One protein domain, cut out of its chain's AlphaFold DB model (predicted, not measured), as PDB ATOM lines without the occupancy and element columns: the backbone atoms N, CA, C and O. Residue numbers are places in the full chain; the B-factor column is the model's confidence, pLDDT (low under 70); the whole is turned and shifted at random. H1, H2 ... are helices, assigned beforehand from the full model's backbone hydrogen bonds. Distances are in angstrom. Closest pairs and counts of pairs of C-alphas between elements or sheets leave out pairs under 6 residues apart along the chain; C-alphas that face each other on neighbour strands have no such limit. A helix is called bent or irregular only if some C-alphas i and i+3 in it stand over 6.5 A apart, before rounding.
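This is residues 61 to 88 and 122 to 255 of the 265 residues of an uncharacterized protein of Eimeria mitis (UniProt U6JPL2). One very long helix, H4, runs out as an arm from a slim body of helices: its first turns cross H2a at a wide angle, and its residues 215 to 255 stick out with nothing beside them. In the body H2a and H3 pack side by side, running opposite ways, the short arm H2b folds over toward H3 at the end away from H4, and H1 packs along H2a on the side away from H4. The printed part has 162 residues with four named helices, in the order H1, H2, H3, H4, of which H2 is bent into the arms H2a and H2b; there is no named strand and the class is all helix. The whole is extended, with a radius of gyration of the C-alphas of 26.9 A, and spans 95 by 55 by 24 A, a flat outline whose length comes from the arm.

H4, residues 202 to 255, touches H2a, residues 128 to 154, with residues 205 to 213 alone, and H2a touches H4 with residues 139 to 146 alone. Their closest C-alphas are those of Ala 209 and Leu 143, 5.1 A apart, and their lines are about perpendicular at 75 degrees. H4 also touches H3, residues 170 to 197, with its residues 202 to 206 alone, and H3 touches H4 with residues 190 to 195 alone. The closest C-alphas there are those of Gly 202 and Lys 191, 4.2 A apart, and the lines are only just about perpendicular, at 71 degrees. H2, residues 128 to 164, is the hub, touching three other helices; by its hydrogen bonds it was assigned as one helix, but it is bent, with C-alphas 154 and 157 at 7.0 A. Its arms H2a and H2b, residues 157 to 164, stand at a steep tilt of 50 degrees. H2a and H3 touch at a shallow tilt of 25 degrees, opposite ways, the closest C-alphas being those of Ile 152 and Gln 180 at 6.6 A. H2b and H3 form a helical hairpin; H3 touches H2b with residues 170 to 173 alone, the closest C-alphas are those of Tyr 163 and Trp 173 at 6.6 A, and the tilt of 37 degrees is only just steep, opposite ways. H1, residues 62 to 81, touches H2a at a shallow tilt of 28 degrees, opposite ways, with the C-alphas of Glu 64 and Arg 141 closest at 5.0 A. The helix packing is part aligned, part crossed: two of five touching pairs are at a shallow tilt. H1 is apart from H2b, H3 and H4, and H2b is apart from H4. In H2b and H3 every O i to N i+4 pair is within hydrogen-bond range; in H1 it is 15 of 16, in H2a 21 of 23 and in H4 48 of 50.

H4 measures 80.4 A from C-alpha 202 at (100.352, 112.456, 85.548) to C-alpha 255 at (160.079, 160.951, 108.892). It is irregular, but only just: C-alphas 203 and 206 are 6.9 A apart. H3, residues 170 to 197, measures 40.4 A. H2a, residues 128 to 154, measures 38.3 A, has a kink of 33 degrees near residue 148, and is irregular, with C-alphas 144 and 147 at 6.6 A. H2b, residues 157 to 164, measures 10.7 A. H1, residues 62 to 81, measures 28.0 A and begins at C-alpha 62, (98.332, 133.277, 85.977).

The C-alphas farthest apart are those of Gln 86 and Thr 255, at 95.2 A. Without residues 215 to 255, which stand free, the body has 121 residues and spans 60 by 30 by 23 A. Residues 89 to 121 are not printed, and C-alphas 88 and 122 are 13.9 A apart across this cut, which falls in the link from H1 to H2. The links from H2 to H3 and from H3 to H4 are tight. The mean pLDDT of the printed part is 93.1, and residue 255 alone is under 70.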
ATOM      1  N   PRO A  61      99.503 131.118  89.588       91.94
ATOM      2  CA  PRO A  61     100.513 131.468  88.596       91.94
ATOM      3  C   PRO A  61      99.867 131.759  87.233       91.94
ATOM      4  O   PRO A  61     100.011 130.987  86.288       91.94
ATOM      5  N   ILE A  62      99.138 132.878  87.145       93.19
ATOM      6  CA  ILE A  62      98.332 133.277  85.977       93.19
ATOM      7  C   ILE A  62      99.170 133.261  84.695       93.19
ATOM      8  O   ILE A  62      98.750 132.697  83.694       93.19
ATOM      9  N   LYS A  63     100.403 133.775  84.750       94.88
ATOM     10  CA  LYS A  63     101.295 133.831  83.582       94.88
ATOM     11  C   LYS A  63     101.628 132.443  83.041       94.88
ATOM     12  O   LYS A  63     101.529 132.202  81.846       94.88
ATOM     13  N   GLU A  64     102.029 131.511  83.903       95.31
ATOM     14  CA  GLU A  64     102.367 130.152  83.477       95.31
ATOM     15  C   GLU A  64     101.134 129.326  83.076       95.31
ATOM     16  O   GLU A  64     101.260 128.397  82.274       95.31
ATOM     17  N   ILE A  65      99.958 129.664  83.615       95.44
ATOM     18  CA  ILE A  65      98.663 129.124  83.186       95.44
ATOM     19  C   ILE A  65      98.364 129.577  81.751       95.44
ATOM     20  O   ILE A  65      98.198 128.724  80.878       95.44
ATOM     21  N   GLU A  66      98.387 130.887  81.499       96.56
ATOM     22  CA  GLU A  66      98.130 131.502  80.191       96.56
ATOM     23  C   GLU A  66      99.134 131.022  79.137       96.56
ATOM     24  O   GLU A  66      98.731 130.515  78.094       96.56
ATOM     25  N   GLU A  67     100.438 131.051  79.437       97.06
ATOM     26  CA  GLU A  67     101.481 130.591  78.511       97.06
ATOM     27  C   GLU A  67     101.307 129.124  78.085       97.06
ATOM     28  O   GLU A  67     101.723 128.735  76.990       97.06
ATOM     29  N   TYR A  68     100.781 128.277  78.977       96.94
ATOM     30  CA  TYR A  68     100.484 126.884  78.661       96.94
ATOM     31  C   TYR A  68      99.242 126.772  77.772       96.94
ATOM     32  O   TYR A  68      99.259 126.046  76.776       96.94
ATOM     33  N   GLU A  69      98.174 127.483  78.130       95.88
ATOM     34  CA  GLU A  69      96.893 127.433  77.428       95.88
ATOM     35  C   GLU A  69      96.974 128.024  76.028       95.88
ATOM     36  O   GLU A  69      96.453 127.422  75.094       95.88
ATOM     37  N   GLU A  70      97.683 129.135  75.852       97.06
ATOM     38  CA  GLU A  70      97.945 129.725  74.541       97.06
ATOM     39  C   GLU A  70      98.685 128.748  73.632       97.06
ATOM     40  O   GLU A  70      98.261 128.522  72.502       97.06
ATOM     41  N   LEU A  71      99.752 128.108  74.128       97.00
ATOM     42  CA  LEU A  71     100.493 127.119  73.346       97.00
ATOM     43  C   LEU A  71      99.603 125.927  72.975       97.00
ATOM     44  O   LEU A  71      99.635 125.456  71.841       97.00
ATOM     45  N   ARG A  72      98.807 125.428  73.927       95.88
ATOM     46  CA  ARG A  72      97.869 124.322  73.699       95.88
ATOM     47  C   ARG A  72      96.835 124.684  72.629       95.88
ATOM     48  O   ARG A  72      96.643 123.889  71.713       95.88
ATOM     49  N   ARG A  73      96.222 125.871  72.720       95.44
ATOM     50  CA  ARG A  73      95.240 126.377  71.745       95.44
ATOM     51  C   ARG A  73      95.867 126.572  70.370       95.44
ATOM     52  O   ARG A  73      95.324 126.070  69.400       95.44
ATOM     53  N   GLN A  74      97.049 127.182  70.287       96.62
ATOM     54  CA  GLN A  74      97.776 127.351  69.022       96.62
ATOM     55  C   GLN A  74      98.044 126.007  68.335       96.62
ATOM     56  O   GLN A  74      97.812 125.864  67.138       96.62
ATOM     57  N   LEU A  75      98.507 125.002  69.087       95.62
ATOM     58  CA  LEU A  75      98.735 123.662  68.538       95.62
ATOM     59  C   LEU A  75      97.428 123.007  68.078       95.62
ATOM     60  O   LEU A  75      97.400 122.385  67.019       95.62
ATOM     61  N   PHE A  76      96.349 123.164  68.845       95.12
ATOM     62  CA  PHE A  76      95.036 122.642  68.477       95.12
ATOM     63  C   PHE A  76      94.481 123.312  67.210       95.12
ATOM     64  O   PHE A  76      94.056 122.622  66.286       95.12
ATOM     65  N   GLU A  77      94.554 124.640  67.115       95.69
ATOM     66  CA  GLU A  77      94.117 125.416  65.949       95.69
ATOM     67  C   GLU A  77      94.864 125.009  64.675       95.69
ATOM     68  O   GLU A  77      94.249 124.866  63.618       95.69
ATOM     69  N   LEU A  78      96.175 124.763  64.764       95.62
ATOM     70  CA  LEU A  78      96.962 124.271  63.630       95.62
ATOM     71  C   LEU A  78      96.486 122.895  63.148       95.62
ATOM     72  O   LEU A  78      96.455 122.645  61.942       95.62
ATOM     73  N   LEU A  79      96.090 122.006  64.061       94.06
ATOM     74  CA  LEU A  79      95.547 120.690  63.711       94.06
ATOM     75  C   LEU A  79      94.123 120.775  63.153       94.06
ATOM     76  O   LEU A  79      93.774 120.016  62.245       94.06
ATOM     77  N   LEU A  80      93.322 121.717  63.655       94.44
ATOM     78  CA  LEU A  80      91.984 122.007  63.147       94.44
ATOM     79  C   LEU A  80      92.049 122.526  61.704       94.44
ATOM     80  O   LEU A  80      91.313 122.050  60.842       94.44
ATOM     81  N   GLN A  81      92.987 123.434  61.407       95.81
ATOM     82  CA  GLN A  81      93.241 123.923  60.045       95.81
ATOM     83  C   GLN A  81      93.659 122.796  59.089       95.81
ATOM     84  O   GLN A  81      93.297 122.814  57.914       95.81
ATOM     85  N   GLN A  82      94.375 121.789  59.595       95.56
ATOM     86  CA  GLN A  82      94.756 120.590  58.841       95.56
ATOM     87  C   GLN A  82      93.635 119.539  58.744       95.56
ATOM     88  O   GLN A  82      93.848 118.492  58.134       95.56
ATOM     89  N   GLN A  83      92.462 119.790  59.341       91.25
ATOM     90  CA  GLN A  83      91.330 118.855  59.435       91.25
ATOM     91  C   GLN A  83      91.684 117.505  60.085       91.25
ATOM     92  O   GLN A  83      91.041 116.490  59.824       91.25
ATOM     93  N   GLN A  84      92.707 117.469  60.942       89.75
ATOM     94  CA  GLN A  84      93.106 116.242  61.644       89.75
ATOM     95  C   GLN A  84      92.303 116.005  62.928       89.75
ATOM     96  O   GLN A  84      92.316 114.898  63.470       89.75
ATOM     97  N   VAL A  85      91.641 117.048  63.430       89.44
ATOM     98  CA  VAL A  85      90.941 117.073  64.716       89.44
ATOM     99  C   VAL A  85      89.574 117.728  64.536       89.44
ATOM    100  O   VAL A  85      89.437 118.677  63.769       89.44
ATOM    101  N   GLN A  86      88.566 117.209  65.235       88.06
ATOM    102  CA  GLN A  86      87.235 117.818  65.325       88.06
ATOM    103  C   GLN A  86      87.222 118.881  66.439       88.06
ATOM    104  O   GLN A  86      87.885 118.671  67.456       88.06
ATOM    105  N   PRO A  87      86.436 119.968  66.323       85.06
ATOM    106  CA  PRO A  87      86.317 120.984  67.378       85.06
ATOM    107  C   PRO A  87      85.983 120.386  68.756       85.06
ATOM    108  O   PRO A  87      86.522 120.810  69.774       85.06
ATOM    109  N   ASP A  88      85.163 119.334  68.778       83.56
ATOM    110  CA  ASP A  88      84.677 118.687  70.002       83.56
ATOM    111  C   ASP A  88      85.756 117.873  70.748       83.56
ATOM    112  O   ASP A  88      85.559 117.469  71.896       83.56
ATOM    113  N   GLN A 122      96.612 115.215  71.800       92.31
ATOM    114  CA  GLN A 122      97.961 115.495  72.302       92.31
ATOM    115  C   GLN A 122      98.921 114.297  72.185       92.31
ATOM    116  O   GLN A 122     100.126 114.481  72.009       92.31
ATOM    117  N   GLN A 123      98.408 113.068  72.278       89.75
ATOM    118  CA  GLN A 123      99.190 111.840  72.109       89.75
ATOM    119  C   GLN A 123      99.252 111.364  70.663       89.75
ATOM    120  O   GLN A 123     100.267 110.799  70.258       89.75
ATOM    121  N   ARG A 124      98.161 111.544  69.916       90.38
ATOM    122  CA  ARG A 124      97.992 110.974  68.576       90.38
ATOM    123  C   ARG A 124      98.687 111.793  67.489       90.38
ATOM    124  O   ARG A 124      99.232 111.199  66.567       90.38
ATOM    125  N   LEU A 125      98.618 113.123  67.572       92.00
ATOM    126  CA  LEU A 125      98.873 114.005  66.423       92.00
ATOM    127  C   LEU A 125     100.047 114.972  66.610       92.00
ATOM    128  O   LEU A 125     100.546 115.503  65.624       92.00
ATOM    129  N   LEU A 126     100.520 115.194  67.841       92.50
ATOM    130  CA  LEU A 126     101.636 116.115  68.075       92.50
ATOM    131  C   LEU A 126     102.954 115.532  67.581       92.50
ATOM    132  O   LEU A 126     103.311 114.392  67.900       92.50
ATOM    133  N   SER A 127     103.747 116.378  66.925       94.19
ATOM    134  CA  SER A 127     105.148 116.068  66.665       94.19
ATOM    135  C   SER A 127     105.932 115.927  67.987       94.19
ATOM    136  O   SER A 127     105.578 116.528  69.013       94.19
ATOM    137  N   PRO A 128     107.040 115.161  68.009       93.94
ATOM    138  CA  PRO A 128     107.840 114.988  69.224       93.94
ATOM    139  C   PRO A 128     108.419 116.311  69.751       93.94
ATOM    140  O   PRO A 128     108.605 116.463  70.963       93.94
ATOM    141  N   GLU A 129     108.682 117.281  68.872       95.69
ATOM    142  CA  GLU A 129     109.182 118.601  69.261       95.69
ATOM    143  C   GLU A 129     108.100 119.438  69.961       95.69
ATOM    144  O   GLU A 129     108.345 119.982  71.042       95.69
ATOM    145  N   GLU A 130     106.893 119.505  69.396       95.31
ATOM    146  CA  GLU A 130     105.753 120.219  69.989       95.31
ATOM    147  C   GLU A 130     105.356 119.601  71.326       95.31
ATOM    148  O   GLU A 130     105.192 120.313  72.318       95.31
ATOM    149  N   LYS A 131     105.329 118.265  71.395       94.69
ATOM    150  CA  LYS A 131     105.110 117.528  72.642       94.69
ATOM    151  C   LYS A 131     106.132 117.923  73.706       94.69
ATOM    152  O   LYS A 131     105.761 118.178  74.849       94.69
ATOM    153  N   LYS A 132     107.419 118.037  73.356       95.94
ATOM    154  CA  LYS A 132     108.465 118.484  74.292       95.94
ATOM    155  C   LYS A 132     108.244 119.929  74.762       95.94
ATOM    156  O   LYS A 132     108.428 120.210  75.952       95.94
ATOM    157  N   LYS A 133     107.848 120.840  73.865       96.50
ATOM    158  CA  LYS A 133     107.523 122.239  74.210       96.50
ATOM    159  C   LYS A 133     106.350 122.301  75.190       96.50
ATOM    160  O   LYS A 133     106.478 122.930  76.243       96.50
ATOM    161  N   LEU A 134     105.274 121.569  74.903       96.19
ATOM    162  CA  LEU A 134     104.078 121.493  75.742       96.19
ATOM    163  C   LEU A 134     104.390 120.900  77.125       96.19
ATOM    164  O   LEU A 134     104.068 121.511  78.144       96.19
ATOM    165  N   LYS A 135     105.139 119.786  77.177       96.69
ATOM    166  CA  LYS A 135     105.634 119.192  78.434       96.69
ATOM    167  C   LYS A 135     106.420 120.197  79.275       96.69
ATOM    168  O   LYS A 135     106.211 120.301  80.481       96.69
ATOM    169  N   THR A 136     107.320 120.948  78.643       96.94
ATOM    170  CA  THR A 136     108.167 121.932  79.335       96.94
ATOM    171  C   THR A 136     107.326 123.041  79.966       96.94
ATOM    172  O   THR A 136     107.573 123.420  81.110       96.94
ATOM    173  N   LYS A 137     106.324 123.556  79.244       97.56
ATOM    174  CA  LYS A 137     105.407 124.583  79.757       97.56
ATOM    175  C   LYS A 137     104.531 124.045  80.890       97.56
ATOM    176  O   LYS A 137     104.430 124.706  81.921       97.56
ATOM    177  N   LEU A 138     104.020 122.819  80.769       97.69
ATOM    178  CA  LEU A 138     103.239 122.185  81.835       97.69
ATOM    179  C   LEU A 138     104.064 121.977  83.115       97.69
ATOM    180  O   LEU A 138     103.591 122.278  84.208       97.69
ATOM    181  N   ILE A 139     105.326 121.543  82.997       97.25
ATOM    182  CA  ILE A 139     106.235 121.434  84.151       97.25
ATOM    183  C   ILE A 139     106.473 122.808  84.789       97.25
ATOM    184  O   ILE A 139     106.510 122.901  86.012       97.25
ATOM    185  N   ARG A 140     106.625 123.886  84.008       96.62
ATOM    186  CA  ARG A 140     106.774 125.247  84.564       96.62
ATOM    187  C   ARG A 140     105.534 125.675  85.348       96.62
ATOM    188  O   ARG A 140     105.685 126.157  86.469       96.62
ATOM    189  N   ARG A 141     104.338 125.429  84.808       97.12
ATOM    190  CA  ARG A 141     103.058 125.646  85.503       97.12
ATOM    191  C   ARG A 141     102.994 124.846  86.810       97.12
ATOM    192  O   ARG A 141     102.694 125.407  87.862       97.12
ATOM    193  N   ALA A 142     103.390 123.572  86.792       97.38
ATOM    194  CA  ALA A 142     103.474 122.743  87.998       97.38
ATOM    195  C   ALA A 142     104.484 123.287  89.021       97.38
ATOM    196  O   ALA A 142     104.156 123.424  90.197       97.38
ATOM    197  N   LEU A 143     105.688 123.659  88.577       95.94
ATOM    198  CA  LEU A 143     106.763 124.195  89.417       95.94
ATOM    199  C   LEU A 143     106.343 125.439  90.196       95.94
ATOM    200  O   LEU A 143     106.735 125.596  91.351       95.94
ATOM    201  N   ARG A 144     105.550 126.313  89.576       94.81
ATOM    202  CA  ARG A 144     105.036 127.524  90.222       94.81
ATOM    203  C   ARG A 144     103.936 127.259  91.235       94.81
ATOM    204  O   ARG A 144     103.827 128.007  92.197       94.81
ATOM    205  N   ASN A 145     103.182 126.177  91.069       95.50
ATOM    206  CA  ASN A 145     102.182 125.753  92.044       95.50
ATOM    207  C   ASN A 145     102.799 125.060  93.277       95.50
ATOM    208  O   ASN A 145     102.158 125.013  94.326       95.50
ATOM    209  N   ILE A 146     104.041 124.552  93.204       94.94
ATOM    210  CA  ILE A 146     104.676 123.832  94.326       94.94
ATOM    211  C   ILE A 146     104.809 124.684  95.603       94.94
ATOM    212  O   ILE A 146     104.385 124.199  96.652       94.94
ATOM    213  N   PRO A 147     105.348 125.921  95.582       92.75
ATOM    214  CA  PRO A 147     105.410 126.754  96.785       92.75
ATOM    215  C   PRO A 147     104.039 126.981  97.430       92.75
ATOM    216  O   PRO A 147     103.901 126.828  98.645       92.75
ATOM    217  N   ARG A 148     103.021 127.276  96.610       92.56
ATOM    218  CA  ARG A 148     101.631 127.462  97.046       92.56
ATOM    219  C   ARG A 148     101.093 126.192  97.706       92.56
ATOM    220  O   ARG A 148     100.504 126.256  98.782       92.56
ATOM    221  N   TRP A 149     101.358 125.027  97.116       94.31
ATOM    222  CA  TRP A 149     100.969 123.735  97.680       94.31
ATOM    223  C   TRP A 149     101.658 123.415  99.005       94.31
ATOM    224  O   TRP A 149     100.985 123.019  99.958       94.31
ATOM    225  N   VAL A 150     102.971 123.630  99.107       92.19
ATOM    226  CA  VAL A 150     103.720 123.431 100.358       92.19
ATOM    227  C   VAL A 150     103.180 124.345 101.458       92.19
ATOM    228  O   VAL A 150     102.978 123.896 102.584       92.19
ATOM    229  N   TYR A 151     102.882 125.603 101.130       90.69
ATOM    230  CA  TYR A 151     102.309 126.549 102.081       90.69
ATOM    231  C   TYR A 151     100.907 126.131 102.553       90.69
ATOM    232  O   TYR A 151     100.677 125.978 103.754       90.69
ATOM    233  N   ILE A 152      99.977 125.898 101.622       92.44
ATOM    234  CA  ILE A 152      98.585 125.550 101.950       92.44
ATOM    235  C   ILE A 152      98.517 124.229 102.724       92.44
ATOM    236  O   ILE A 152      97.777 124.133 103.703       92.44
ATOM    237  N   SER A 153      99.309 123.225 102.338       92.50
ATOM    238  CA  SER A 153      99.350 121.939 103.046       92.50
ATOM    239  C   SER A 153      99.880 122.072 104.477       92.50
ATOM    240  O   SER A 153      99.290 121.492 105.389       92.50
ATOM    241  N   ALA A 154     100.919 122.883 104.702       90.62
ATOM    242  CA  ALA A 154     101.443 123.156 106.042       90.62
ATOM    243  C   ALA A 154     100.451 123.954 106.910       90.62
ATOM    244  O   ALA A 154     100.276 123.651 108.090       90.62
ATOM    245  N   ALA A 155      99.763 124.942 106.330       90.12
ATOM    246  CA  ALA A 155      98.833 125.813 107.049       90.12
ATOM    247  C   ALA A 155      97.443 125.190 107.294       90.12
ATOM    248  O   ALA A 155      96.692 125.682 108.138       90.12
ATOM    249  N   SER A 156      97.073 124.125 106.570       91.75
ATOM    250  CA  SER A 156      95.710 123.572 106.595       91.75
ATOM    251  C   SER A 156      95.269 123.129 107.995       91.75
ATOM    252  O   SER A 156      94.207 123.533 108.473       91.75
ATOM    253  N   SER A 157      96.109 122.357 108.693       91.94
ATOM    254  CA  SER A 157      95.780 121.823 110.022       91.94
ATOM    255  C   SER A 157      95.660 122.927 111.079       91.94
ATOM    256  O   SER A 157      94.699 122.958 111.854       91.94
ATOM    257  N   SER A 158      96.601 123.874 111.096       89.69
ATOM    258  CA  SER A 158      96.626 124.951 112.089       89.69
ATOM    259  C   SER A 158      95.492 125.954 111.876       89.69
ATOM    260  O   SER A 158      94.774 126.263 112.829       89.69
ATOM    261  N   LYS A 159      95.227 126.379 110.631       90.69
ATOM    262  CA  LYS A 159      94.082 127.253 110.314       90.69
ATOM    263  C   LYS A 159      92.744 126.579 110.629       90.69
ATOM    264  O   LYS A 159      91.864 127.234 111.187       90.69
ATOM    265  N   TYR A 160      92.605 125.274 110.379       93.50
ATOM    266  CA  TYR A 160      91.397 124.531 110.756       93.50
ATOM    267  C   TYR A 160      91.186 124.488 112.276       93.50
ATOM    268  O   TYR A 160      90.074 124.710 112.759       93.50
ATOM    269  N   ARG A 161      92.252 124.264 113.058       91.69
ATOM    270  CA  ARG A 161      92.186 124.306 114.530       91.69
ATOM    271  C   ARG A 161      91.773 125.686 115.041       91.69
ATOM    272  O   ARG A 161      90.890 125.773 115.890       91.69
ATOM    273  N   LEU A 162      92.361 126.757 114.507       90.06
ATOM    274  CA  LEU A 162      92.009 128.133 114.874       90.06
ATOM    275  C   LEU A 162      90.541 128.451 114.569       90.06
ATOM    276  O   LEU A 162      89.866 129.061 115.399       90.06
ATOM    277  N   TYR A 163      90.038 127.994 113.419       93.75
ATOM    278  CA  TYR A 163      88.630 128.121 113.053       93.75
ATOM    279  C   TYR A 163      87.714 127.394 114.044       93.75
ATOM    280  O   TYR A 163      86.787 127.998 114.581       93.75
ATOM    281  N   ARG A 164      88.015 126.132 114.381       94.19
ATOM    282  CA  ARG A 164      87.226 125.359 115.358       94.19
ATOM    283  C   ARG A 164      87.218 125.965 116.760       94.19
ATOM    284  O   ARG A 164      86.219 125.841 117.460       94.19
ATOM    285  N   CYS A 165      88.308 126.612 117.168       91.88
ATOM    286  CA  CYS A 165      88.405 127.307 118.452       91.88
ATOM    287  C   CYS A 165      87.736 128.694 118.452       91.88
ATOM    288  O   CYS A 165      87.803 129.390 119.463       91.88
ATOM    289  N   GLY A 166      87.141 129.129 117.334       92.69
ATOM    290  CA  GLY A 166      86.540 130.459 117.201       92.69
ATOM    291  C   GLY A 166      87.558 131.604 117.200       92.69
ATOM    292  O   GLY A 166      87.189 132.750 117.438       92.69
ATOM    293  N   LEU A 167      88.841 131.310 116.960       91.06
ATOM    294  CA  LEU A 167      89.924 132.301 116.912       91.06
ATOM    295  C   LEU A 167      90.154 132.857 115.502       91.06
ATOM    296  O   LEU A 167      90.801 133.891 115.355       91.06
ATOM    297  N   LEU A 168      89.642 132.178 114.472       89.50
ATOM    298  CA  LEU A 168      89.699 132.609 113.077       89.50
ATOM    299  C   LEU A 168      88.292 132.978 112.593       89.50
ATOM    300  O   LEU A 168      87.353 132.198 112.751       89.50
ATOM    301  N   GLN A 169      88.151 134.151 111.972       93.94
ATOM    302  CA  GLN A 169      86.881 134.597 111.400       93.94
ATOM    303  C   GLN A 169      86.422 133.651 110.279       93.94
ATOM    304  O   GLN A 169      87.231 133.190 109.472       93.94
ATOM    305  N   GLN A 170      85.109 133.423 110.180       93.88
ATOM    306  CA  GLN A 170      84.519 132.569 109.143       93.88
ATOM    307  C   GLN A 170      84.926 132.991 107.725       93.88
ATOM    308  O   GLN A 170      85.257 132.130 106.920       93.88
ATOM    309  N   GLN A 171      84.967 134.297 107.440       93.06
ATOM    310  CA  GLN A 171      85.376 134.824 106.134       93.06
ATOM    311  C   GLN A 171      86.827 134.451 105.776       93.06
ATOM    312  O   GLN A 171      87.106 134.067 104.641       93.06
ATOM    313  N   ALA A 172      87.744 134.526 106.746       90.44
ATOM    314  CA  ALA A 172      89.151 134.168 106.554       90.44
ATOM    315  C   ALA A 172      89.338 132.653 106.374       90.44
ATOM    316  O   ALA A 172      90.192 132.207 105.611       90.44
ATOM    317  N   TRP A 173      88.521 131.847 107.057       93.12
ATOM    318  CA  TRP A 173      88.484 130.406 106.824       93.12
ATOM    319  C   TRP A 173      87.928 130.070 105.437       93.12
ATOM    320  O   TRP A 173      88.526 129.271 104.723       93.12
ATOM    321  N   SER A 174      86.822 130.699 105.023       93.75
ATOM    322  CA  SER A 174      86.226 130.449 103.709       93.75
ATOM    323  C   SER A 174      87.147 130.850 102.562       93.75
ATOM    324  O   SER A 174      87.227 130.116 101.583       93.75
ATOM    325  N   SER A 175      87.882 131.964 102.681       92.00
ATOM    326  CA  SER A 175      88.850 132.365 101.652       92.00
ATOM    327  C   SER A 175      90.019 131.384 101.565       92.00
ATOM    328  O   SER A 175      90.416 131.002 100.467       92.00
ATOM    329  N   PHE A 176      90.524 130.906 102.707       92.81
ATOM    330  CA  PHE A 176      91.558 129.872 102.737       92.81
ATOM    331  C   PHE A 176      91.073 128.548 102.129       92.81
ATOM    332  O   PHE A 176      91.774 127.954 101.311       92.81
ATOM    333  N   ALA A 177      89.864 128.099 102.485       94.00
ATOM    334  CA  ALA A 177      89.269 126.880 101.944       94.00
ATOM    335  C   ALA A 177      89.042 126.978 100.426       94.00
ATOM    336  O   ALA A 177      89.363 126.037  99.702       94.00
ATOM    337  N   ALA A 178      88.573 128.130  99.934       94.06
ATOM    338  CA  ALA A 178      88.428 128.389  98.503       94.06
ATOM    339  C   ALA A 178      89.785 128.340  97.776       94.06
ATOM    340  O   ALA A 178      89.912 127.657  96.762       94.06
ATOM    341  N   ALA A 179      90.821 128.977  98.331       93.25
ATOM    342  CA  ALA A 179      92.169 128.940  97.763       93.25
ATOM    343  C   ALA A 179      92.772 127.522  97.754       93.25
ATOM    344  O   ALA A 179      93.523 127.175  96.836       93.25
ATOM    345  N   GLN A 180      92.452 126.698  98.759       94.56
ATOM    346  CA  GLN A 180      92.839 125.287  98.816       94.56
ATOM    347  C   GLN A 180      92.112 124.457  97.751       94.56
ATOM    348  O   GLN A 180      92.734 123.621  97.094       94.56
ATOM    349  N   GLU A 181      90.809 124.672  97.568       95.69
ATOM    350  CA  GLU A 181      90.018 123.991  96.543       95.69
ATOM    351  C   GLU A 181      90.496 124.347  95.130       95.69
ATOM    352  O   GLU A 181      90.693 123.457  94.305       95.69
ATOM    353  N   GLU A 182      90.737 125.630  94.864       95.50
ATOM    354  CA  GLU A 182      91.276 126.120  93.594       95.50
ATOM    355  C   GLU A 182      92.636 125.480  93.275       95.50
ATOM    356  O   GLU A 182      92.828 124.952  92.182       95.50
ATOM    357  N   LEU A 183      93.548 125.428  94.253       95.50
ATOM    358  CA  LEU A 183      94.828 124.741  94.089       95.50
ATOM    359  C   LEU A 183      94.637 123.247  93.786       95.50
ATOM    360  O   LEU A 183      95.327 122.695  92.934       95.50
ATOM    361  N   ASN A 184      93.715 122.566  94.472       96.06
ATOM    362  CA  ASN A 184      93.460 121.147  94.222       96.06
ATOM    363  C   ASN A 184      92.900 120.903  92.812       96.06
ATOM    364  O   ASN A 184      93.310 119.940  92.162       96.06
ATOM    365  N   LYS A 185      92.008 121.778  92.327       95.75
ATOM    366  CA  LYS A 185      91.505 121.750  90.942       95.75
ATOM    367  C   LYS A 185      92.647 121.920  89.947       95.75
ATOM    368  O   LYS A 185      92.738 121.154  88.993       95.75
ATOM    369  N   GLU A 186      93.547 122.857  90.213       95.94
ATOM    370  CA  GLU A 186      94.720 123.120  89.381       95.94
ATOM    371  C   GLU A 186      95.694 121.927  89.342       95.94
ATOM    372  O   GLU A 186      96.112 121.487  88.272       95.94
ATOM    373  N   LEU A 187      96.019 121.330  90.493       96.38
ATOM    374  CA  LEU A 187      96.883 120.144  90.555       96.38
ATOM    375  C   LEU A 187      96.243 118.932  89.864       96.38
ATOM    376  O   LEU A 187      96.934 118.161  89.192       96.38
ATOM    377  N   TYR A 188      94.925 118.771  90.004       96.19
ATOM    378  CA  TYR A 188      94.168 117.745  89.294       96.19
ATOM    379  C   TYR A 188      94.193 117.977  87.780       96.19
ATOM    380  O   TYR A 188      94.462 117.038  87.030       96.19
ATOM    381  N   TYR A 189      93.988 119.218  87.335       95.19
ATOM    382  CA  TYR A 189      94.082 119.603  85.929       95.19
ATOM    383  C   TYR A 189      95.462 119.272  85.353       95.19
ATOM    384  O   TYR A 189      95.550 118.566  84.354       95.19
ATOM    385  N   ILE A 190      96.545 119.674  86.028       96.88
ATOM    386  CA  ILE A 190      97.922 119.367  85.605       96.88
ATOM    387  C   ILE A 190      98.139 117.855  85.483       96.88
ATOM    388  O   ILE A 190      98.752 117.395  84.519       96.88
ATOM    389  N   LYS A 191      97.637 117.068  86.444       96.19
ATOM    390  CA  LYS A 191      97.735 115.604  86.410       96.19
ATOM    391  C   LYS A 191      97.007 115.015  85.198       96.19
ATOM    392  O   LYS A 191      97.561 114.144  84.529       96.19
ATOM    393  N   GLN A 192      95.784 115.469  84.929       93.75
ATOM    394  CA  GLN A 192      95.007 115.001  83.780       93.75
ATOM    395  C   GLN A 192      95.667 115.393  82.464       93.75
ATOM    396  O   GLN A 192      95.865 114.551  81.594       93.75
ATOM    397  N   GLU A 193      96.102 116.639  82.353       94.12
ATOM    398  CA  GLU A 193      96.737 117.151  81.148       94.12
ATOM    399  C   GLU A 193      98.073 116.447  80.861       94.12
ATOM    400  O   GLU A 193      98.372 116.090  79.723       94.12
ATOM    401  N   ALA A 194      98.850 116.136  81.900       96.12
ATOM    402  CA  ALA A 194     100.047 115.314  81.769       96.12
ATOM    403  C   ALA A 194      99.716 113.907  81.250       96.12
ATOM    404  O   ALA A 194     100.383 113.423  80.335       96.12
ATOM    405  N   ASN A 195      98.655 113.281  81.773       93.38
ATOM    406  CA  ASN A 195      98.161 112.004  81.258       93.38
ATOM    407  C   ASN A 195      97.667 112.108  79.815       93.38
ATOM    408  O   ASN A 195      97.769 111.121  79.089       93.38
ATOM    409  N   TYR A 196      97.172 113.270  79.378       91.94
ATOM    410  CA  TYR A 196      96.800 113.478  77.984       91.94
ATOM    411  C   TYR A 196      97.997 113.635  77.061       91.94
ATOM    412  O   TYR A 196      97.944 113.197  75.922       91.94
ATOM    413  N   ILE A 197      99.108 114.181  77.541       93.62
ATOM    414  CA  ILE A 197     100.332 114.304  76.745       93.62
ATOM    415  C   ILE A 197     101.078 112.966  76.667       93.62
ATOM    416  O   ILE A 197     101.616 112.596  75.618       93.62
ATOM    417  N   GLU A 198     101.146 112.227  77.771       93.31
ATOM    418  CA  GLU A 198     101.851 110.952  77.858       93.31
ATOM    419  C   GLU A 198     101.217 110.025  78.894       93.31
ATOM    420  O   GLU A 198     100.962 110.403  80.036       93.31
ATOM    421  N   THR A 199     101.003 108.774  78.496       90.94
ATOM    422  CA  THR A 199     100.422 107.742  79.350       90.94
ATOM    423  C   THR A 199     101.220 107.585  80.645       90.94
ATOM    424  O   THR A 199     102.434 107.393  80.610       90.94
ATOM    425  N   ASN A 200     100.528 107.622  81.787       91.12
ATOM    426  CA  ASN A 200     101.086 107.509  83.145       91.12
ATOM    427  C   ASN A 200     101.999 108.665  83.591       91.12
ATOM    428  O   ASN A 200     102.592 108.594  84.670       91.12
ATOM    429  N   TRP A 201     102.119 109.746  82.815       95.56
ATOM    430  CA  TRP A 201     102.976 110.865  83.207       95.56
ATOM    431  C   TRP A 201     102.371 111.720  84.333       95.56
ATOM    432  O   TRP A 201     103.105 112.325  85.119       95.56
ATOM    433  N   GLY A 202     101.047 111.706  84.499       94.31
ATOM    434  CA  GLY A 202     100.352 112.456  85.548       94.31
ATOM    435  C   GLY A 202     100.732 112.060  86.978       94.31
ATOM    436  O   GLY A 202     100.724 112.908  87.868       94.31
ATOM    437  N   ASP A 203     101.129 110.808  87.222       93.44
ATOM    438  CA  ASP A 203     101.577 110.362  88.553       93.44
ATOM    439  C   ASP A 203     103.047 110.721  88.847       93.44
ATOM    440  O   ASP A 203     103.527 110.594  89.980       93.44
ATOM    441  N   VAL A 204     103.797 111.141  87.828       96.94
ATOM    442  CA  VAL A 204     105.231 111.442  87.924       96.94
ATOM    443  C   VAL A 204     105.475 112.952  87.913       96.94
ATOM    444  O   VAL A 204     106.264 113.438  88.720       96.94
ATOM    445  N   ILE A 205     104.732 113.713  87.103       97.38
ATOM    446  CA  ILE A 205     104.961 115.149  86.874       97.38
ATOM    447  C   ILE A 205     105.035 115.986  88.159       97.38
ATOM    448  O   ILE A 205     105.930 116.818  88.301       97.38
ATOM    449  N   LEU A 206     104.133 115.761  89.121       96.44
ATOM    450  CA  LEU A 206     104.127 116.526  90.371       96.44
ATOM    451  C   LEU A 206     105.322 116.162  91.261       96.44
ATOM    452  O   LEU A 206     105.896 117.041  91.901       96.44
ATOM    453  N   ARG A 207     105.748 114.892  91.266       96.44
ATOM    454  CA  ARG A 207     106.951 114.456  91.996       96.44
ATOM    455  C   ARG A 207     108.209 115.079  91.395       96.44
ATOM    456  O   ARG A 207     109.039 115.598  92.139       96.44
ATOM    457  N   ASP A 208     108.304 115.097  90.068       96.56
ATOM    458  CA  ASP A 208     109.409 115.731  89.349       96.56
ATOM    459  C   ASP A 208     109.447 117.240  89.600       96.56
ATOM    460  O   ASP A 208     110.511 117.796  89.874       96.56
ATOM    461  N   ALA A 209     108.291 117.911  89.584       97.00
ATOM    462  CA  ALA A 209     108.194 119.335  89.893       97.00
ATOM    463  C   ALA A 209     108.662 119.639  91.326       97.00
ATOM    464  O   ALA A 209     109.437 120.572  91.534       97.00
ATOM    465  N   VAL A 210     108.271 118.830  92.316       96.00
ATOM    466  CA  VAL A 210     108.754 118.972  93.703       96.00
ATOM    467  C   VAL A 210     110.271 118.794  93.789       96.00
ATOM    468  O   VAL A 210     110.952 119.587  94.448       96.00
ATOM    469  N   LEU A 211     110.818 117.782  93.110       96.50
ATOM    470  CA  LEU A 211     112.258 117.535  93.073       96.50
ATOM    471  C   LEU A 211     113.013 118.721  92.454       96.50
ATOM    472  O   LEU A 211     113.958 119.234  93.053       96.50
ATOM    473  N   LEU A 212     112.570 119.184  91.286       95.75
ATOM    474  CA  LEU A 212     113.148 120.322  90.574       95.75
ATOM    475  C   LEU A 212     113.065 121.615  91.394       95.75
ATOM    476  O   LEU A 212     114.043 122.361  91.455       95.75
ATOM    477  N   HIS A 213     111.945 121.857  92.078       94.50
ATOM    478  CA  HIS A 213     111.797 122.991  92.988       94.50
ATOM    479  C   HIS A 213     112.841 122.937  94.114       94.50
ATOM    480  O   HIS A 213     113.568 123.904  94.340       94.50
ATOM    481  N   ARG A 214     112.991 121.782  94.775       94.50
ATOM    482  CA  ARG A 214     113.975 121.596  95.854       94.50
ATOM    483  C   ARG A 214     115.415 121.785  95.372       94.50
ATOM    484  O   ARG A 214     116.223 122.399  96.074       94.50
ATOM    485  N   LEU A 215     115.745 121.269  94.188       94.94
ATOM    486  CA  LEU A 215     117.058 121.464  93.570       94.94
ATOM    487  C   LEU A 215     117.314 122.945  93.269       94.94
ATOM    488  O   LEU A 215     118.389 123.453  93.587       94.94
ATOM    489  N   GLY A 216     116.314 123.650  92.733       93.31
ATOM    490  CA  GLY A 216     116.380 125.085  92.470       93.31
ATOM    491  C   GLY A 216     116.638 125.906  93.734       93.31
ATOM    492  O   GLY A 216     117.537 126.746  93.747       93.31
ATOM    493  N   GLU A 217     115.917 125.625  94.820       90.94
ATOM    494  CA  GLU A 217     116.119 126.301  96.108       90.94
ATOM    495  C   GLU A 217     117.503 126.011  96.703       90.94
ATOM    496  O   GLU A 217     118.206 126.931  97.128       90.94
ATOM    497  N   THR A 218     117.953 124.756  96.643       93.62
ATOM    498  CA  THR A 218     119.306 124.372  97.085       93.62
ATOM    499  C   THR A 218     120.383 125.128  96.300       93.62
ATOM    500  O   THR A 218     121.355 125.618  96.875       93.62
ATOM    501  N   GLN A 219     120.206 125.271  94.984       94.12
ATOM    502  CA  GLN A 219     121.147 125.998  94.137       94.12
ATOM    503  C   GLN A 219     121.154 127.500  94.442       94.12
ATOM    504  O   GLN A 219     122.224 128.098  94.548       94.12
ATOM    505  N   LYS A 220     119.983 128.119  94.645       92.62
ATOM    506  CA  LYS A 220     119.887 129.530  95.056       92.62
ATOM    507  C   LYS A 220     120.595 129.781  96.386       92.62
ATOM    508  O   LYS A 220     121.324 130.763  96.509       92.62
ATOM    509  N   GLN A 221     120.422 128.888  97.361       92.38
ATOM    510  CA  GLN A 221     121.098 128.978  98.657       92.38
ATOM    511  C   GLN A 221     122.622 128.898  98.510       92.38
ATOM    512  O   GLN A 221     123.334 129.724  99.081       92.38
ATOM    513  N   ARG A 222     123.123 127.964  97.690       94.19
ATOM    514  CA  ARG A 222     124.558 127.853  97.379       94.19
ATOM    515  C   ARG A 222     125.104 129.119  96.722       94.19
ATOM    516  O   ARG A 222     126.124 129.633  97.169       94.19
ATOM    517  N   ASN A 223     124.399 129.657  95.729       95.25
ATOM    518  CA  ASN A 223     124.802 130.888  95.048       95.25
ATOM    519  C   ASN A 223     124.837 132.084  96.014       95.25
ATOM    520  O   ASN A 223     125.783 132.867  95.988       95.25
ATOM    521  N   LYS A 224     123.841 132.209  96.902       95.00
ATOM    522  CA  LYS A 224     123.798 133.272  97.916       95.00
ATOM    523  C   LYS A 224     124.966 133.165  98.897       95.00
ATOM    524  O   LYS A 224     125.599 134.174  99.196       95.00
ATOM    525  N   LEU A 225     125.280 131.955  99.359       95.50
ATOM    526  CA  LEU A 225     126.424 131.716 100.240       95.50
ATOM    527  C   LEU A 225     127.749 132.064  99.546       95.50
ATOM    528  O   LEU A 225     128.599 132.720 100.142       95.50
ATOM    529  N   GLN A 226     127.906 131.683  98.277       95.50
ATOM    530  CA  GLN A 226     129.093 132.011  97.489       95.50
ATOM    531  C   GLN A 226     129.259 133.529  97.311       95.50
ATOM    532  O   GLN A 226     130.356 134.052  97.499       95.50
ATOM    533  N   GLN A 227     128.174 134.247  97.010       95.25
ATOM    534  CA  GLN A 227     128.188 135.710  96.910       95.25
ATOM    535  C   GLN A 227     128.554 136.371  98.245       95.25
ATOM    536  O   GLN A 227     129.360 137.299  98.265       95.25
ATOM    537  N   GLN A 228     128.022 135.876  99.365       94.75
ATOM    538  CA  GLN A 228     128.363 136.389 100.694       94.75
ATOM    539  C   GLN A 228     129.842 136.172 101.036       94.75
ATOM    540  O   GLN A 228     130.485 137.083 101.552       94.75
ATOM    541  N   GLN A 229     130.404 135.005 100.712       94.69
ATOM    542  CA  GLN A 229     131.831 134.739 100.918       94.69
ATOM    543  C   GLN A 229     132.712 135.672 100.081       94.69
ATOM    544  O   GLN A 229     133.682 136.221 100.597       94.69
ATOM    545  N   GLN A 230     132.356 135.908  98.815       95.31
ATOM    546  CA  GLN A 230     133.081 136.850  97.957       95.31
ATOM    547  C   GLN A 230     133.015 138.283  98.497       95.31
ATOM    548  O   GLN A 230     134.037 138.964  98.545       95.31
ATOM    549  N   GLN A 231     131.844 138.729  98.960       95.31
ATOM    550  CA  GLN A 231     131.688 140.049  99.579       95.31
ATOM    551  C   GLN A 231     132.524 140.187 100.856       95.31
ATOM    552  O   GLN A 231     133.188 141.204 101.042       95.31
ATOM    553  N   GLN A 232     132.553 139.161 101.712       95.06
ATOM    554  CA  GLN A 232     133.381 139.163 102.922       95.06
ATOM    555  C   GLN A 232     134.877 139.217 102.594       95.06
ATOM    556  O   GLN A 232     135.606 139.990 103.210       95.06
ATOM    557  N   GLN A 233     135.336 138.455 101.597       94.69
ATOM    558  CA  GLN A 233     136.732 138.500 101.149       94.69
ATOM    559  C   GLN A 233     137.109 139.878 100.594       94.69
ATOM    560  O   GLN A 233     138.167 140.405 100.933       94.69
ATOM    561  N   GLN A 234     136.236 140.501  99.797       94.25
ATOM    562  CA  GLN A 234     136.459 141.856  99.284       94.25
ATOM    563  C   GLN A 234     136.518 142.895 100.409       94.25
ATOM    564  O   GLN A 234     137.400 143.753 100.403       94.25
ATOM    565  N   GLN A 235     135.627 142.806 101.400       94.38
ATOM    566  CA  GLN A 235     135.647 143.697 102.564       94.38
ATOM    567  C   GLN A 235     136.933 143.534 103.383       94.38
ATOM    568  O   GLN A 235     137.534 144.535 103.771       94.38
ATOM    569  N   GLN A 236     137.395 142.300 103.600       93.88
ATOM    570  CA  GLN A 236     138.658 142.042 104.298       93.88
ATOM    571  C   GLN A 236     139.860 142.615 103.538       93.88
ATOM    572  O   GLN A 236     140.711 143.261 104.146       93.88
ATOM    573  N   GLN A 237     139.912 142.448 102.213       93.25
ATOM    574  CA  GLN A 237     140.978 143.023 101.384       93.25
ATOM    575  C   GLN A 237     140.971 144.557 101.415       93.25
ATOM    576  O   GLN A 237     142.030 145.170 101.544       93.25
ATOM    577  N   GLN A 238     139.797 145.190 101.351       92.94
ATOM    578  CA  GLN A 238     139.686 146.649 101.459       92.94
ATOM    579  C   GLN A 238     140.137 147.156 102.832       92.94
ATOM    580  O   GLN A 238     140.861 148.148 102.904       92.94
ATOM    581  N   GLN A 239     139.766 146.468 103.914       92.00
ATOM    582  CA  GLN A 239     140.221 146.820 105.262       92.00
ATOM    583  C   GLN A 239     141.742 146.695 105.400       92.00
ATOM    584  O   GLN A 239     142.373 147.598 105.944       92.00
ATOM    585  N   GLN A 240     142.345 145.630 104.861       92.19
ATOM    586  CA  GLN A 240     143.804 145.463 104.857       92.19
ATOM    587  C   GLN A 240     144.500 146.589 104.080       92.19
ATOM    588  O   GLN A 240     145.430 147.203 104.594       92.19
ATOM    589  N   GLN A 241     144.005 146.939 102.889       92.38
ATOM    590  CA  GLN A 241     144.567 148.040 102.096       92.38
ATOM    591  C   GLN A 241     144.442 149.399 102.798       92.38
ATOM    592  O   GLN A 241     145.375 150.199 102.752       92.38
ATOM    593  N   GLN A 242     143.319 149.665 103.471       90.44
ATOM    594  CA  GLN A 242     143.134 150.893 104.249       90.44
ATOM    595  C   GLN A 242     144.096 150.959 105.439       90.44
ATOM    596  O   GLN A 242     144.701 152.005 105.671       90.44
ATOM    597  N   GLN A 243     144.282 149.849 106.158       89.81
ATOM    598  CA  GLN A 243     145.245 149.766 107.256       89.81
ATOM    599  C   GLN A 243     146.681 149.978 106.764       89.81
ATOM    600  O   GLN A 243     147.434 150.738 107.370       89.81
ATOM    601  N   GLU A 244     147.058 149.370 105.637       89.38
ATOM    602  CA  GLU A 244     148.377 149.578 105.033       89.38
ATOM    603  C   GLU A 244     148.591 151.022 104.563       89.38
ATOM    604  O   GLU A 244     149.682 151.571 104.732       89.38
ATOM    605  N   ALA A 245     147.573 151.650 103.971       89.25
ATOM    606  CA  ALA A 245     147.639 153.043 103.539       89.25
ATOM    607  C   ALA A 245     147.783 153.999 104.735       89.25
ATOM    608  O   ALA A 245     148.636 154.887 104.700       89.25
ATOM    609  N   ALA A 246     147.017 153.775 105.808       89.50
ATOM    610  CA  ALA A 246     147.123 154.536 107.050       89.50
ATOM    611  C   ALA A 246     148.510 154.374 107.697       89.50
ATOM    612  O   ALA A 246     149.174 155.363 107.995       89.50
ATOM    613  N   ALA A 247     149.019 153.140 107.797       89.12
ATOM    614  CA  ALA A 247     150.349 152.880 108.348       89.12
ATOM    615  C   ALA A 247     151.475 153.543 107.529       89.12
ATOM    616  O   ALA A 247     152.467 154.022 108.087       89.12
ATOM    617  N   LYS A 248     151.343 153.597 106.194       88.56
ATOM    618  CA  LYS A 248     152.293 154.315 105.325       88.56
ATOM    619  C   LYS A 248     152.222 155.831 105.534       88.56
ATOM    620  O   LYS A 248     153.280 156.462 105.560       88.56
ATOM    621  N   ALA A 249     151.025 156.397 105.708       84.12
ATOM    622  CA  ALA A 249     150.834 157.821 105.987       84.12
ATOM    623  C   ALA A 249     151.517 158.232 107.305       84.12
ATOM    624  O   ALA A 249     152.383 159.114 107.290       84.12
ATOM    625  N   ASP A 250     151.254 157.509 108.398       82.38
ATOM    626  CA  ASP A 250     151.867 157.765 109.711       82.38
ATOM    627  C   ASP A 250     153.401 157.708 109.648       82.38
ATOM    628  O   ASP A 250     154.110 158.571 110.181       82.38
ATOM    629  N   ARG A 251     153.954 156.722 108.925       80.44
ATOM    630  CA  ARG A 251     155.410 156.573 108.774       80.44
ATOM    631  C   ARG A 251     156.045 157.754 108.033       80.44
ATOM    632  O   ARG A 251     157.157 158.162 108.385       80.44
ATOM    633  N   THR A 252     155.359 158.314 107.033       75.50
ATOM    634  CA  THR A 252     155.825 159.515 106.317       75.50
ATOM    635  C   THR A 252     155.739 160.789 107.154       75.50
ATOM    636  O   THR A 252     156.598 161.661 107.011       75.50
ATOM    637  N   GLU A 253     154.769 160.910 108.062       71.81
ATOM    638  CA  GLU A 253     154.705 162.050 108.986       71.81
ATOM    639  C   GLU A 253     155.842 162.013 110.013       71.81
ATOM    640  O   GLU A 253     156.541 163.015 110.200       71.81
ATOM    641  N   GLN A 254     156.131 160.842 110.588       70.25
ATOM    642  CA  GLN A 254     157.254 160.679 111.517       70.25
ATOM    643  C   GLN A 254     158.611 160.997 110.867       70.25
ATOM    644  O   GLN A 254     159.462 161.638 111.489       70.25
ATOM    645  N   THR A 255     158.827 160.616 109.600       68.31
ATOM    646  CA  THR A 255     160.079 160.951 108.892       68.31
ATOM    647  C   THR A 255     160.216 162.448 108.626       68.31
ATOM    648  O   THR A 255     161.315 162.991 108.765       68.31
TER     649      THR A 255